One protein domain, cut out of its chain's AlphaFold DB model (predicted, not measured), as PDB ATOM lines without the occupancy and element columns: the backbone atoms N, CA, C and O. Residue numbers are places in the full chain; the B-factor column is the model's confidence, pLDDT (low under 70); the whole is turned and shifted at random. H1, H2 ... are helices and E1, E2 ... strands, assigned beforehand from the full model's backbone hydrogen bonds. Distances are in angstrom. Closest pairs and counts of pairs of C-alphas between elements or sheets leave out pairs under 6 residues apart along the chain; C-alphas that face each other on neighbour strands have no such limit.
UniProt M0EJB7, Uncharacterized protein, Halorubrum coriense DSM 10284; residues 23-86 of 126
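What this domain is: This is residues 23 to 86 of the 126 residues of an uncharacterized protein of Halorubrum coriense DSM 10284 (UniProt M0EJB7). Three long strands, E1, E2 and E3, fold back and forth into a strongly twisted sheet, and the short strand E4 extends it beyond E1. One short helix, H1, sits beside the strands at the sheet's level, and a long loop leads from it back to E4. The printed part has 64 residues with four named strands and one named helix, in the order E1, E2, E3, H1, E4; the sheet's order is E3, E2, E1, E4, antiparallel throughout, and the class is mixed, helices and strands. The whole is compact, with a radius of gyration of the C-alphas of 11.2 A, and rounded, with spans of 32 by 26 by 22 A.

Where its parts are: E1, residues 25 to 35, begins at C-alpha 25 (124.430, 147.015, 143.671), is 23.7 A long and bends by 71 degrees at residue 32. E2, residues 38 to 45, is 21.1 A long. E3, residues 49 to 57, is 22.1 A long and bends by 66 degrees at residue 53. H1, residues 59 to 66, begins at C-alpha 59 (135.381, 154.347, 130.351). E4, residues 78 to 80, ends at C-alpha 80 (131.933, 142.614, 142.200).

How they stand to each other: E1, E2 and E3 form a meander, each strand the antiparallel neighbour of the one before. E1 and E2 are a hairpin, their directions at 160 degrees, with N 29 and O 42 within hydrogen-bond range at 2.9 A. E2 and E3 are a hairpin at 149 degrees, with N 41 and O 54 at 2.8 A. E1 and E4 are antiparallel at 151 degrees, with N 79 and O 28 at 2.8 A. E3 and E4 are the edge strands and are apart. Residues 72 to 73 pair antiparallel with residues 78 to 79 of E4. H1 is on the sheet, at the sheet's level, with a height over the sheet of 0.9 A; the local plane there is fitted to only 6 of the sheet's C-alphas. H1 and E2 are near each other, with 7 pairs of C-alphas within 10 A. The closest C-alphas of H1 and E1 are those of Val 61 and Leu 30, 7.5 A apart; those of H1 and E4 are Cys 64 and Leu 79, 7.2 A apart. In H1 every O i to N i+4 pair is within hydrogen-bond range.

The domain as a whole: The two C-alphas farthest apart are those of Pro 36 and Gly 47, at 32.4 A. The printed part has no cut. The links E1 to E2, E2 to E3 and E3 to H1 are tight, and H1 to E4 is a long link of 11 residues. The mean pLDDT of the printed part is 82.2; residues 23 to 24 and 46 to 53, of which 49 to 53 belong to E3, are under 70.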
ATOM      1  N   PRO A  23     118.781 150.858 145.707       57.62
ATOM      2  CA  PRO A  23     119.215 149.653 146.410       57.62
ATOM      3  C   PRO A  23     120.676 149.308 146.067       57.62
ATOM      4  O   PRO A  23     121.104 149.576 144.932       57.62
ATOM      5  N   PRO A  24     121.439 148.752 147.030       67.12
ATOM      6  CA  PRO A  24     122.848 148.436 146.842       67.12
ATOM      7  C   PRO A  24     123.028 147.505 145.641       67.12
ATOM      8  O   PRO A  24     122.261 146.562 145.430       67.12
ATOM      9  N   LYS A  25     124.026 147.828 144.818       75.56
ATOM     10  CA  LYS A  25     124.430 147.015 143.671       75.56
ATOM     11  C   LYS A  25     125.335 145.911 144.197       75.56
ATOM     12  O   LYS A  25     126.269 146.212 144.936       75.56
ATOM     13  N   ASP A  26     125.039 144.678 143.820       81.69
ATOM     14  CA  ASP A  26     125.817 143.500 144.199       81.69
ATOM     15  C   ASP A  26     126.900 143.251 143.148       81.69
ATOM     16  O   ASP A  26     128.091 143.173 143.451       81.69
ATOM     17  N   ARG A  27     126.486 143.234 141.875       86.69
ATOM     18  CA  ARG A  27     127.357 142.958 140.731       86.69
ATOM     19  C   ARG A  27     126.992 143.809 139.533       86.69
ATOM     20  O   ARG A  27     125.819 144.104 139.291       86.69
ATOM     21  N   VAL A  28     128.007 144.180 138.761       87.44
ATOM     22  CA  VAL A  28     127.826 144.848 137.472       87.44
ATOM     23  C   VAL A  28     128.547 144.074 136.393       87.44
ATOM     24  O   VAL A  28     129.761 143.914 136.427       87.44
ATOM     25  N   ARG A  29     127.796 143.621 135.396       89.19
ATOM     26  CA  ARG A  29     128.338 142.899 134.253       89.19
ATOM     27  C   ARG A  29     128.403 143.807 133.037       89.19
ATOM     28  O   ARG A  29     127.406 144.420 132.652       89.19
ATOM     29  N   LEU A  30     129.579 143.875 132.425       88.50
ATOM     30  CA  LEU A  30     129.837 144.684 131.242       88.50
ATOM     31  C   LEU A  30     129.433 143.902 129.987       88.50
ATOM     32  O   LEU A  30     129.994 142.850 129.672       88.50
ATOM     33  N   GLY A  31     128.439 144.421 129.273       86.19
ATOM     34  CA  GLY A  31     127.895 143.834 128.057       86.19
ATOM     35  C   GLY A  31     128.594 144.313 126.785       86.19
ATOM     36  O   GLY A  31     129.803 144.572 126.743       86.19
ATOM     37  N   GLU A  32     127.817 144.387 125.707       84.31
ATOM     38  CA  GLU A  32     128.289 144.855 124.406       84.31
ATOM     39  C   GLU A  32     128.295 146.385 124.316       84.31
ATOM     40  O   GLU A  32     127.469 147.082 124.913       84.31
ATOM     41  N   SER A  33     129.235 146.911 123.533       83.12
ATOM     42  CA  SER A  33     129.303 148.331 123.206       83.12
ATOM     43  C   SER A  33     128.119 148.719 122.330       83.12
ATOM     44  O   SER A  33     127.982 148.224 121.213       83.12
ATOM     45  N   ILE A  34     127.276 149.624 122.822       83.50
ATOM     46  CA  ILE A  34     126.123 150.145 122.072       83.50
ATOM     47  C   ILE A  34     126.498 151.386 121.254       83.50
ATOM     48  O   ILE A  34     125.913 151.634 120.203       83.50
ATOM     49  N   SER A  35     127.509 152.126 121.713       80.31
ATOM     50  CA  SER A  35     128.017 153.363 121.123       80.31
ATOM     51  C   SER A  35     129.537 153.444 121.314       80.31
ATOM     52  O   SER A  35     130.079 152.767 122.189       80.31
ATOM     53  N   PRO A  36     130.256 154.304 120.567       80.25
ATOM     54  CA  PRO A  36     131.689 154.524 120.798       80.25
ATOM     55  C   PRO A  36     132.004 155.036 122.213       80.25
ATOM     56  O   PRO A  36     133.129 154.894 122.675       80.25
ATOM     57  N   THR A  37     131.016 155.619 122.892       82.06
ATOM     58  CA  THR A  37     131.127 156.199 124.235       82.06
ATOM     59  C   THR A  37     130.316 155.450 125.290       82.06
ATOM     60  O   THR A  37     130.392 155.809 126.461       82.06
ATOM     61  N   SER A  38     129.548 154.417 124.925       83.31
ATOM     62  CA  SER A  38     128.618 153.760 125.855       83.31
ATOM     63  C   SER A  38     128.520 152.260 125.624       83.31
ATOM     64  O   SER A  38     128.562 151.772 124.494       83.31
ATOM     65  N   ILE A  39     128.318 151.530 126.712       87.25
ATOM     66  CA  ILE A  39     128.134 150.083 126.725       87.25
ATOM     67  C   ILE A  39     126.835 149.724 127.437       87.25
ATOM     68  O   ILE A  39     126.371 150.459 128.312       87.25
ATOM     69  N   LEU A  40     126.257 148.587 127.067       88.62
ATOM     70  CA  LEU A  40     125.187 147.977 127.841       88.62
ATOM     71  C   LEU A  40     125.787 147.334 129.092       88.62
ATOM     72  O   LEU A  40     126.831 146.688 129.009       88.62
ATOM     73  N   ILE A  41     125.127 147.485 130.234       88.31
ATOM     74  CA  ILE A  41     125.506 146.813 131.474       88.31
ATOM     75  C   ILE A  41     124.304 146.126 132.112       88.31
ATOM     76  O   ILE A  41     123.159 146.564 131.991       88.31
ATOM     77  N   GLU A  42     124.583 145.049 132.832       87.81
ATOM     78  CA  GLU A  42     123.601 144.373 133.667       87.81
ATOM     79  C   GLU A  42     123.941 144.673 135.124       87.81
ATOM     80  O   GLU A  42     125.070 144.441 135.557       87.81
ATOM     81  N   ILE A  43     122.982 145.221 135.868       85.62
ATOM     82  CA  ILE A  43     123.163 145.541 137.287       85.62
ATOM     83  C   ILE A  43     122.335 144.551 138.091       85.62
ATOM     84  O   ILE A  43     121.105 144.551 138.003       85.62
ATOM     85  N   GLU A  44     123.007 143.730 138.889       83.94
ATOM     86  CA  GLU A  44     122.365 142.884 139.884       83.94
ATOM     87  C   GLU A  44     122.254 143.645 141.202       83.94
ATOM     88  O   GLU A  44     123.230 144.213 141.701       83.94
ATOM     89  N   ARG A  45     121.035 143.712 141.739       80.00
ATOM     90  CA  ARG A  45     120.740 144.378 143.008       80.00
ATOM     91  C   ARG A  45     120.141 143.384 143.981       80.00
ATOM     92  O   ARG A  45     119.305 142.558 143.595       80.00
ATOM     93  N   GLU A  46     120.529 143.508 145.246       67.38
ATOM     94  CA  GLU A  46     120.011 142.660 146.314       67.38
ATOM     95  C   GLU A  46     118.477 142.784 146.382       67.38
ATOM     96  O   GLU A  46     117.923 143.865 146.577       67.38
ATOM     97  N   GLY A  47     117.773 141.668 146.168       66.75
ATOM     98  CA  GLY A  47     116.311 141.588 146.256       66.75
ATOM     99  C   GLY A  47     115.519 141.967 144.995       66.75
ATOM    100  O   GLY A  47     114.318 141.704 144.966       66.75
ATOM    101  N   GLU A  48     116.154 142.515 143.954       63.31
ATOM    102  CA  GLU A  48     115.477 142.943 142.710       63.31
ATOM    103  C   GLU A  48     115.874 142.094 141.483       63.31
ATOM    104  O   GLU A  48     115.151 142.053 140.488       63.31
ATOM    105  N   GLY A  49     116.972 141.332 141.587       63.59
ATOM    106  CA  GLY A  49     117.507 140.504 140.502       63.59
ATOM    107  C   GLY A  49     118.296 141.315 139.466       63.59
ATOM    108  O   GLY A  49     118.409 142.538 139.552       63.59
ATOM    109  N   ALA A  50     118.888 140.627 138.487       66.94
ATOM    110  CA  ALA A  50     119.669 141.264 137.429       66.94
ATOM    111  C   ALA A  50     118.775 142.043 136.447       66.94
ATOM    112  O   ALA A  50     117.924 141.464 135.767       66.94
ATOM    113  N   THR A  51     118.995 143.355 136.339       68.50
ATOM    114  CA  THR A  51     118.304 144.230 135.380       68.50
ATOM    115  C   THR A  51     119.212 144.515 134.183       68.50
ATOM    116  O   THR A  51     120.332 144.991 134.366       68.50
ATOM    117  N   LYS A  52     118.729 144.252 132.957       63.59
ATOM    118  CA  LYS A  52     119.501 144.368 131.699       63.59
ATOM    119  C   LYS A  52     119.317 145.690 130.937       63.59
ATOM    120  O   LYS A  52     119.755 145.804 129.798       63.59
ATOM    121  N   ASP A  53     118.664 146.674 131.545       66.00
ATOM    122  CA  ASP A  53     118.259 147.929 130.890       66.00
ATOM    123  C   ASP A  53     119.134 149.134 131.285       66.00
ATOM    124  O   ASP A  53     118.705 150.285 131.191       66.00
ATOM    125  N   ALA A  54     120.357 148.895 131.764       76.31
ATOM    126  CA  ALA A  54     121.279 149.959 132.143       76.31
ATOM    127  C   ALA A  54     122.388 150.137 131.096       76.31
ATOM    128  O   ALA A  54     122.858 149.184 130.478       76.31
ATOM    129  N   SER A  55     122.820 151.378 130.904       85.00
ATOM    130  CA  SER A  55     123.991 151.729 130.106       85.00
ATOM    131  C   SER A  55     125.023 152.412 130.993       85.00
ATOM    132  O   SER A  55     124.661 153.035 131.992       85.00
ATOM    133  N   ALA A  56     126.295 152.293 130.631       85.00
ATOM    134  CA  ALA A  56     127.405 152.987 131.276       85.00
ATOM    135  C   ALA A  56     128.356 153.555 130.225       85.00
ATOM    136  O   ALA A  56     128.389 153.083 129.083       85.00
ATOM    137  N   SER A  57     129.139 154.565 130.598       86.69
ATOM    138  CA  SER A  57     130.205 155.077 129.739       86.69
ATOM    139  C   SER A  57     131.227 153.986 129.434       86.69
ATOM    140  O   SER A  57     131.578 153.204 130.311       86.69
ATOM    141  N   ILE A  58     131.769 153.969 128.213       87.00
ATOM    142  CA  ILE A  58     132.822 153.024 127.789       87.00
ATOM    143  C   ILE A  58     134.049 153.050 128.714       87.00
ATOM    144  O   ILE A  58     134.738 152.046 128.864       87.00
ATOM    145  N   GLU A  59     134.293 154.177 129.386       86.50
ATOM    146  CA  GLU A  59     135.381 154.347 130.351       86.50
ATOM    147  C   GLU A  59     135.293 153.397 131.548       86.50
ATOM    148  O   GLU A  59     136.323 153.104 132.149       86.50
ATOM    149  N   ILE A  60     134.112 152.843 131.848       87.69
ATOM    150  CA  ILE A  60     133.961 151.815 132.886       87.69
ATOM    151  C   ILE A  60     134.812 150.580 132.579       87.69
ATOM    152  O   ILE A  60     135.311 149.947 133.497       87.69
ATOM    153  N   VAL A  61     135.038 150.269 131.295       87.31
ATOM    154  CA  VAL A  61     135.894 149.155 130.873       87.31
ATOM    155  C   VAL A  61     137.339 149.429 131.283       87.31
ATOM    156  O   VAL A  61     137.949 148.596 131.943       87.31
ATOM    157  N   ASN A  62     137.848 150.629 130.985       87.19
ATOM    158  CA  ASN A  62     139.200 151.022 131.386       87.19
ATOM    159  C   ASN A  62     139.344 151.053 132.913       87.19
ATOM    160  O   ASN A  62     140.343 150.576 133.441       87.19
ATOM    161  N   LEU A  63     138.345 151.581 133.628       87.56
ATOM    162  CA  LEU A  63     138.355 151.607 135.089       87.56
ATOM    163  C   LEU A  63     138.397 150.184 135.664       87.56
ATOM    164  O   LEU A  63     139.194 149.907 136.555       87.56
ATOM    165  N   CYS A  64     137.601 149.262 135.126       87.06
ATOM    166  CA  CYS A  64     137.616 147.866 135.548       87.06
ATOM    167  C   CYS A  64     138.959 147.176 135.267       87.06
ATOM    168  O   CYS A  64     139.506 146.512 136.140       87.06
ATOM    169  N   GLU A  65     139.528 147.362 134.076       85.50
ATOM    170  CA  GLU A  65     140.782 146.702 133.694       85.50
ATOM    171  C   GLU A  65     142.011 147.247 134.440       85.50
ATOM    172  O   GLU A  65     142.974 146.510 134.658       85.50
ATOM    173  N   HIS A  66     141.998 148.526 134.829       85.62
ATOM    174  CA  HIS A  66     143.170 149.192 135.402       85.62
ATOM    175  C   HIS A  66     143.069 149.487 136.898       85.62
ATOM    176  O   HIS A  66     144.101 149.513 137.570       85.62
ATOM    177  N   GLU A  67     141.868 149.734 137.417       85.94
ATOM    178  CA  GLU A  67     141.670 150.207 138.791       85.94
ATOM    179  C   GLU A  67     140.931 149.200 139.681       85.94
ATOM    180  O   GLU A  67     141.161 149.199 140.887       85.94
ATOM    181  N   ALA A  68     140.081 148.327 139.127       81.38
ATOM    182  CA  ALA A  68     139.292 147.393 139.941       81.38
ATOM    183  C   ALA A  68     140.086 146.183 140.470       81.38
ATOM    184  O   ALA A  68     139.681 145.583 141.464       81.38
ATOM    185  N   GLY A  69     141.226 145.841 139.861       83.25
ATOM    186  CA  GLY A  69     142.094 144.764 140.351       83.25
ATOM    187  C   GLY A  69     141.364 143.420 140.463       83.25
ATOM    188  O   GLY A  69     140.725 142.995 139.505       83.25
ATOM    189  N   ASP A  70     141.447 142.767 141.628       85.19
ATOM    190  CA  ASP A  70     140.780 141.480 141.903       85.19
ATOM    191  C   ASP A  70     139.243 141.561 141.896       85.19
ATOM    192  O   ASP A  70     138.591 140.547 141.671       85.19
ATOM    193  N   ALA A  71     138.651 142.747 142.077       87.38
ATOM    194  CA  ALA A  71     137.195 142.914 142.046       87.38
ATOM    195  C   ALA A  71     136.603 142.776 140.629       87.38
ATOM    196  O   ALA A  71     135.381 142.718 140.475       87.38
ATOM    197  N   TYR A  72     137.444 142.777 139.587       89.50
ATOM    198  CA  TYR A  72     137.022 142.616 138.199       89.50
ATOM    199  C   TYR A  72     137.419 141.250 137.637       89.50
ATOM    200  O   TYR A  72     138.592 140.954 137.410       89.50
ATOM    201  N   ASP A  73     136.411 140.446 137.314       89.31
ATOM    202  CA  ASP A  73     136.577 139.198 136.589       89.31
ATOM    203  C   ASP A  73     136.567 139.470 135.079       89.31
ATOM    204  O   ASP A  73     135.523 139.696 134.464       89.31
ATOM    205  N   ALA A  74     137.748 139.453 134.462       85.81
ATOM    206  CA  ALA A  74     137.896 139.712 133.030       85.81
ATOM    207  C   ALA A  74     137.292 138.607 132.139       85.81
ATOM    208  O   ALA A  74     136.936 138.877 130.990       85.81
ATOM    209  N   GLU A  75     137.162 137.373 132.644       86.88
ATOM    210  CA  GLU A  75     136.604 136.240 131.891       86.88
ATOM    211  C   GLU A  75     135.092 136.406 131.677       86.88
ATOM    212  O   GLU A  75     134.586 136.245 130.564       86.88
ATOM    213  N   ASN A  76     134.379 136.803 132.730       85.88
ATOM    214  CA  ASN A  76     132.939 137.040 132.739       85.88
ATOM    215  C   ASN A  76     132.585 138.517 132.510       85.88
ATOM    216  O   ASN A  76     131.412 138.846 132.311       85.88
ATOM    217  N   ARG A  77     133.598 139.394 132.484       87.44
ATOM    218  CA  ARG A  77     133.486 140.860 132.419       87.44
ATOM    219  C   ARG A  77     132.569 141.381 133.526       87.44
ATOM    220  O   ARG A  77     131.714 142.233 133.287       87.44
ATOM    221  N   GLU A  78     132.735 140.827 134.718       90.31
ATOM    222  CA  GLU A  78     131.899 141.070 135.890       90.31
ATOM    223  C   GLU A  78     132.688 141.836 136.948       90.31
ATOM    224  O   GLU A  78     133.850 141.545 137.204       90.31
ATOM    225  N   LEU A  79     132.056 142.841 137.536       89.00
ATOM    226  CA  LEU A  79     132.601 143.672 138.593       89.00
ATOM    227  C   LEU A  79     131.833 143.389 139.881       89.00
ATOM    228  O   LEU A  79     130.627 143.661 139.950       89.00
ATOM    229  N   ASP A  80     132.523 142.872 140.891       88.31
ATOM    230  CA  ASP A  80     131.933 142.614 142.200       88.31
ATOM    231  C   ASP A  80     131.954 143.901 143.029       88.31
ATOM    232  O   ASP A  80     133.002 144.416 143.429       88.31
ATOM    233  N   TYR A  81     130.772 144.470 143.265       84.62
ATOM    234  CA  TYR A  81     130.677 145.730 143.990       84.62
ATOM    235  C   TYR A  81     131.056 145.562 145.456       84.62
ATOM    236  O   TYR A  81     131.446 146.544 146.081       84.62
ATOM    237  N   SER A  82     130.974 144.371 146.044       84.12
ATOM    238  CA  SER A  82     131.335 144.198 147.453       84.12
ATOM    239  C   SER A  82     132.831 144.410 147.678       84.12
ATOM    240  O   SER A  82     133.209 145.017 148.684       84.12
ATOM    241  N   GLU A  83     133.655 144.010 146.710       86.06
ATOM    242  CA  GLU A  83     135.119 144.086 146.773       86.06
ATOM    243  C   GLU A  83     135.685 145.465 146.401       86.06
ATOM    244  O   GLU A  83     136.822 145.778 146.745       86.06
ATOM    245  N   LEU A  84     134.888 146.329 145.765       84.38
ATOM    246  CA  LEU A  84     135.321 147.680 145.410       84.38
ATOM    247  C   LEU A  84     135.476 148.605 146.623       84.38
ATOM    248  O   LEU A  84     134.609 148.689 147.504       84.38
ATOM    249  N   ASP A  85     136.519 149.432 146.583       85.19
ATOM    250  CA  ASP A  85     136.674 150.575 147.478       85.19
ATOM    251  C   ASP A  85     135.565 151.616 147.293       85.19
ATOM    252  O   ASP A  85     134.971 151.764 146.222       85.19
ATOM    253  N   ARG A  86     135.309 152.406 148.345       80.81
ATOM    254  CA  ARG A  86     134.289 153.471 148.323       80.81
ATOM    255  C   ARG A  86     134.506 154.461 147.176       80.81
ATOM    256  O   ARG A  86     133.536 154.902 146.568       80.81
TER     257      ARG A  86